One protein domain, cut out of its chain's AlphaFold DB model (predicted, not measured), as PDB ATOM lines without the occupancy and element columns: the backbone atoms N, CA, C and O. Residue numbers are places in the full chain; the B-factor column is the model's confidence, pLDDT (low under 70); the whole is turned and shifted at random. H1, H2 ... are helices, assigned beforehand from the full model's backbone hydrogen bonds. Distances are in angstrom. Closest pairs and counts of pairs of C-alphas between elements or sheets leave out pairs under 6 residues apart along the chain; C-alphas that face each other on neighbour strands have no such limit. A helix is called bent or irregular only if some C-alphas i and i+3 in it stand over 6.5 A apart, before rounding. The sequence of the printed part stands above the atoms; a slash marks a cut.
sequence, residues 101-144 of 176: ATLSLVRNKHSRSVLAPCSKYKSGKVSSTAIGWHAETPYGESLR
ATOM      1  N   ALA A 101     155.824 140.703 159.336       94.56
ATOM      2  CA  ALA A 101     154.895 140.651 160.461       94.56
ATOM      3  C   ALA A 101     153.715 141.612 160.250       94.56
ATOM      4  O   ALA A 101     152.557 141.211 160.384       94.56
ATOM      5  N   THR A 102     153.990 142.854 159.841       93.12
ATOM      6  CA  THR A 102     152.945 143.842 159.536       93.12
ATOM      7  C   THR A 102     152.092 143.415 158.347       93.12
ATOM      8  O   THR A 102     150.866 143.452 158.451       93.12
ATOM      9  N   LEU A 103     152.702 142.904 157.271       93.50
ATOM     10  CA  LEU A 103     151.967 142.335 156.133       93.50
ATOM     11  C   LEU A 103     151.018 141.208 156.573       93.50
ATOM     12  O   LEU A 103     149.866 141.154 156.140       93.50
ATOM     13  N   SER A 104     151.470 140.327 157.467       94.44
ATOM     14  CA  SER A 104     150.668 139.202 157.960       94.44
ATOM     15  C   SER A 104     149.479 139.670 158.802       94.44
ATOM     16  O   SER A 104     148.364 139.179 158.628       94.44
ATOM     17  N   LEU A 105     149.679 140.666 159.670       93.25
ATOM     18  CA  LEU A 105     148.600 141.261 160.462       93.25
ATOM     19  C   LEU A 105     147.544 141.933 159.579       93.25
ATOM     20  O   LEU A 105     146.350 141.727 159.790       93.25
ATOM     21  N   VAL A 106     147.970 142.706 158.579       93.50
ATOM     22  CA  VAL A 106     147.071 143.348 157.607       93.50
ATOM     23  C   VAL A 106     146.283 142.292 156.835       93.50
ATOM     24  O   VAL A 106     145.059 142.392 156.728       93.50
ATOM     25  N   ARG A 107     146.960 141.241 156.357       91.00
ATOM     26  CA  ARG A 107     146.321 140.124 155.654       91.00
ATOM     27  C   ARG A 107     145.272 139.434 156.524       91.00
ATOM     28  O   ARG A 107     144.173 139.184 156.039       91.00
ATOM     29  N   ASN A 108     145.571 139.177 157.797       92.88
ATOM     30  CA  ASN A 108     144.625 138.563 158.734       92.88
ATOM     31  C   ASN A 108     143.398 139.453 158.976       92.88
ATOM     32  O   ASN A 108     142.281 138.953 159.089       92.88
ATOM     33  N   LYS A 109     143.580 140.776 158.967       95.62
ATOM     34  CA  LYS A 109     142.483 141.756 159.022       95.62
ATOM     35  C   LYS A 109     141.751 141.935 157.691       95.62
ATOM     36  O   LYS A 109     140.816 142.722 157.621       95.62
ATOM     37  N   HIS A 110     142.172 141.228 156.640       93.44
ATOM     38  CA  HIS A 110     141.629 141.338 155.287       93.44
ATOM     39  C   HIS A 110     141.690 142.763 154.720       93.44
ATOM     40  O   HIS A 110     141.010 143.079 153.743       93.44
ATOM     41  N   SER A 111     142.535 143.617 155.297       92.81
ATOM     42  CA  SER A 111     142.762 144.960 154.791       92.81
ATOM     43  C   SER A 111     143.479 144.853 153.447       92.81
ATOM     44  O   SER A 111     144.421 144.072 153.287       92.81
ATOM     45  N   ARG A 112     142.979 145.581 152.450       89.44
ATOM     46  CA  ARG A 112     143.550 145.594 151.104       89.44
ATOM     47  C   ARG A 112     144.607 146.686 150.994       89.44
ATOM     48  O   ARG A 112     144.616 147.645 151.759       89.44
ATOM     49  N   SER A 113     145.491 146.491 150.028       88.88
ATOM     50  CA  SER A 113     146.488 147.472 149.621       88.88
ATOM     51  C   SER A 113     145.804 148.773 149.186       88.88
ATOM     52  O   SER A 113     144.781 148.719 148.504       88.88
ATOM     53  N   VAL A 114     146.384 149.924 149.535       88.50
ATOM     54  CA  VAL A 114     145.801 151.242 149.210       88.50
ATOM     55  C   VAL A 114     145.986 151.594 147.734       88.50
ATOM     56  O   VAL A 114     145.122 152.217 147.126       88.50
ATOM     57  N   LEU A 115     147.119 151.203 147.153       88.88
ATOM     58  CA  LEU A 115     147.458 151.553 145.776       88.88
ATOM     59  C   LEU A 115     147.069 150.433 144.808       88.88
ATOM     60  O   LEU A 115     147.351 149.257 145.054       88.88
ATOM     61  N   ALA A 116     146.508 150.841 143.677       88.44
ATOM     62  CA  ALA A 116     146.215 150.019 142.513       88.44
ATOM     63  C   ALA A 116     147.406 149.150 142.047       88.44
ATOM     64  O   ALA A 116     148.552 149.607 142.083       88.44
ATOM     65  N   PRO A 117     147.187 147.936 141.509       89.06
ATOM     66  CA  PRO A 117     148.253 147.150 140.884       89.06
ATOM     67  C   PRO A 117     148.969 147.893 139.745       89.06
ATOM     68  O   PRO A 117     150.181 147.744 139.589       89.06
ATOM     69  N   CYS A 118     148.248 148.734 138.995       89.19
ATOM     70  CA  CYS A 118     148.794 149.486 137.864       89.19
ATOM     71  C   CYS A 118     149.810 150.572 138.261       89.19
ATOM     72  O   CYS A 118     150.621 150.968 137.429       89.19
ATOM     73  N   SER A 119     149.810 151.027 139.520       88.44
ATOM     74  CA  SER A 119     150.795 151.995 140.031       88.44
ATOM     75  C   SER A 119     152.031 151.336 140.658       88.44
ATOM     76  O   SER A 119     153.041 152.000 140.906       88.44
ATOM     77  N   LYS A 120     151.973 150.018 140.887       90.94
ATOM     78  CA  LYS A 120     153.008 149.222 141.560       90.94
ATOM     79  C   LYS A 120     153.814 148.361 140.599       90.94
ATOM     80  O   LYS A 120     155.045 148.349 140.644       90.94
ATOM     81  N   TYR A 121     153.120 147.630 139.738       91.31
ATOM     82  CA  TYR A 121     153.704 146.580 138.913       91.31
ATOM     83  C   TYR A 121     153.810 147.013 137.450       91.31
ATOM     84  O   TYR A 121     153.170 147.968 137.011       91.31
ATOM     85  N   LYS A 122     154.625 146.303 136.672       89.56
ATOM     86  CA  LYS A 122     154.638 146.428 135.213       89.56
ATOM     87  C   LYS A 122     153.484 145.624 134.614       89.56
ATOM     88  O   LYS A 122     153.176 144.522 135.073       89.56
ATOM     89  N   SER A 123     152.888 146.159 133.553       88.44
ATOM     90  CA  SER A 123     151.845 145.452 132.806       88.44
ATOM     91  C   SER A 123     152.388 144.161 132.187       88.44
ATOM     92  O   SER A 123     153.542 144.108 131.758       88.44
ATOM     93  N   GLY A 124     151.562 143.113 132.147       82.69
ATOM     94  CA  GLY A 124     151.872 141.855 131.459       82.69
ATOM     95  C   GLY A 124     152.903 140.953 132.143       82.69
ATOM     96  O   GLY A 124     153.253 139.919 131.583       82.69
ATOM     97  N   LYS A 125     153.384 141.302 133.345       84.62
ATOM     98  CA  LYS A 125     154.327 140.456 134.098       84.62
ATOM     99  C   LYS A 125     153.677 139.251 134.766       84.62
ATOM    100  O   LYS A 125     154.286 138.192 134.817       84.62
ATOM    101  N   VAL A 126     152.432 139.392 135.217       82.25
ATOM    102  CA  VAL A 126     151.659 138.301 135.817       82.25
ATOM    103  C   VAL A 126     150.319 138.201 135.097       82.25
ATOM    104  O   VAL A 126     149.617 139.194 134.915       82.25
ATOM    105  N   SER A 127     149.938 136.994 134.680       80.69
ATOM    106  CA  SER A 127     148.700 136.774 133.919       80.69
ATOM    107  C   SER A 127     147.450 137.200 134.695       80.69
ATOM    108  O   SER A 127     146.521 137.757 134.115       80.69
ATOM    109  N   SER A 128     147.437 137.008 136.016       82.44
ATOM    110  CA  SER A 128     146.308 137.395 136.862       82.44
ATOM    111  C   SER A 128     146.132 138.908 136.976       82.44
ATOM    112  O   SER A 128     145.002 139.360 137.112       82.44
ATOM    113  N   THR A 129     147.210 139.699 136.921       84.31
ATOM    114  CA  THR A 129     147.101 141.167 136.972       84.31
ATOM    115  C   THR A 129     146.676 141.750 135.630       84.31
ATOM    116  O   THR A 129     146.046 142.803 135.604       84.31
ATOM    117  N   ALA A 130     146.947 141.055 134.520       84.62
ATOM    118  CA  ALA A 130     146.454 141.449 133.202       84.62
ATOM    119  C   ALA A 130     144.913 141.448 133.141       84.62
ATOM    120  O   ALA A 130     144.313 142.333 132.527       84.62
ATOM    121  N   ILE A 131     144.265 140.499 133.831       81.75
ATOM    122  CA  ILE A 131     142.805 140.420 133.964       81.75
ATOM    123  C   ILE A 131     142.340 141.546 134.898       81.75
ATOM    124  O   ILE A 131     142.328 141.407 136.116       81.75
ATOM    125  N   GLY A 132     141.974 142.691 134.322       82.31
ATOM    126  CA  GLY A 132     141.536 143.871 135.076       82.31
ATOM    127  C   GLY A 132     142.578 144.982 135.191       82.31
ATOM    128  O   GLY A 132     142.302 145.987 135.840       82.31
ATOM    129  N   TRP A 133     143.724 144.871 134.509       87.31
ATOM    130  CA  TRP A 133     144.769 145.905 134.509       87.31
ATOM    131  C   TRP A 133     144.240 147.301 134.162       87.31
ATOM    132  O   TRP A 133     144.609 148.303 134.770       87.31
ATOM    133  N   HIS A 134     143.340 147.355 133.182       87.31
ATOM    134  CA  HIS A 134     142.754 148.597 132.702       87.31
ATOM    135  C   HIS A 134     141.577 149.077 133.545       87.31
ATOM    136  O   HIS A 134     141.126 150.186 133.321       87.31
ATOM    137  N   ALA A 135     141.078 148.298 134.510       85.69
ATOM    138  CA  ALA A 135     139.876 148.664 135.254       85.69
ATOM    139  C   ALA A 135     140.056 149.958 136.056       85.69
ATOM    140  O   ALA A 135     139.087 150.690 136.230       85.69
ATOM    141  N   GLU A 136     141.264 150.219 136.556       82.56
ATOM    142  CA  GLU A 136     141.606 151.376 137.396       82.56
ATOM    143  C   GLU A 136     142.370 152.468 136.626       82.56
ATOM    144  O   GLU A 136     142.838 153.432 137.223       82.56
ATOM    145  N   THR A 137     142.524 152.331 135.304       85.12
ATOM    146  CA  THR A 137     143.105 153.386 134.462       85.12
ATOM    147  C   THR A 137     142.018 154.363 133.998       85.12
ATOM    148  O   THR A 137     140.844 153.987 133.977       85.12
ATOM    149  N   PRO A 138     142.372 155.579 133.532       84.38
ATOM    150  CA  PRO A 138     141.392 156.533 132.996       84.38
ATOM    151  C   PRO A 138     140.523 155.949 131.872       84.38
ATOM    152  O   PRO A 138     139.362 156.311 131.709       84.38
ATOM    153  N   TYR A 139     141.080 155.004 131.108       85.31
ATOM    154  CA  TYR A 139     140.355 154.270 130.076       85.31
ATOM    155  C   TYR A 139     139.328 153.285 130.654       85.31
ATOM    156  O   TYR A 139     138.228 153.173 130.129       85.31
ATOM    157  N   GLY A 140     139.645 152.562 131.731       85.00
ATOM    158  CA  GLY A 140     138.643 151.718 132.386       85.00
ATOM    159  C   GLY A 140     137.587 152.523 133.116       85.00
ATOM    160  O   GLY A 140     136.429 152.122 133.128       85.00
ATOM    161  N   GLU A 141     137.963 153.659 133.696       83.31
ATOM    162  CA  GLU A 141     137.027 154.553 134.369       83.31
ATOM    163  C   GLU A 141     135.980 155.108 133.399       83.31
ATOM    164  O   GLU A 141     134.795 155.082 133.717       83.31
ATOM    165  N   SER A 142     136.370 155.472 132.172       84.31
ATOM    166  CA  SER A 142     135.412 155.900 131.144       84.31
ATOM    167  C   SER A 142     134.472 154.785 130.663       84.31
ATOM    168  O   SER A 142     133.369 155.068 130.199       84.31
ATOM    169  N   LEU A 143     134.872 153.514 130.796       83.94
ATOM    170  CA  LEU A 143     134.035 152.352 130.480       83.94
ATOM    171  C   LEU A 143     133.077 151.972 131.618       83.94
ATOM    172  O   LEU A 143     132.137 151.201 131.401       83.94
ATOM    173  N   ARG A 144     133.293 152.479 132.838       79.69
ATOM    174  CA  ARG A 144     132.389 152.227 133.961       79.69
ATOM    175  C   ARG A 144     131.111 153.031 133.744       79.69
ATOM    176  O   ARG A 144     131.090 154.250 133.878       79.69
TER     177      ARG A 144
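What this domain is: This is residues 101 to 144 of the 176 residues of the protein "Hypothetical protein" of Polarella glacialis (UniProt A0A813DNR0). One helix, H1, lies off by itself at one end of a stretched link, and four short helices, H2 to H5, make a loose cluster at the other end. Residues 104 to 110, of which 104 to 108 belong to H1, stick out free. The printed part has 44 residues with five named helices, H1 to H5 in order, and no named strand. It is all helix and loose, radius of gyration of the C-alphas 12.9 A, spanning 36 by 23 by 14 A.

How they stand to each other: H1, residues 101 to 108, touches no helix. H2, residues 117 to 120, touches H4, residues 133 to 136; their closest C-alphas, Cys 118 and Trp 133, are 6.3 A apart. H5, residues 138 to 143, is close to H4 but not clearly touching, closest C-alphas Gly 140 and His 134, 5.2 A. H3, residues 127 to 130, and H4 meet only through their link. Every O i to N i+4 pair is within hydrogen-bond range in H1 and H5; H2, H3 and H4 are too short for one.

Where its parts are: H1 runs 10.6 A from C-alpha 101 at (154.895, 140.651, 160.461). H4, 6.9 A from C-alpha 133 to 136, is only just irregular. H5, 8.8 A, ends at C-alpha 143 (134.035, 152.352, 130.480).

The domain as a whole: The farthest C-alphas, Ala 101 and Ser 142, are 38.4 A apart. The printed part has no cut and no long link; no printed residue is under 70 in pLDDT.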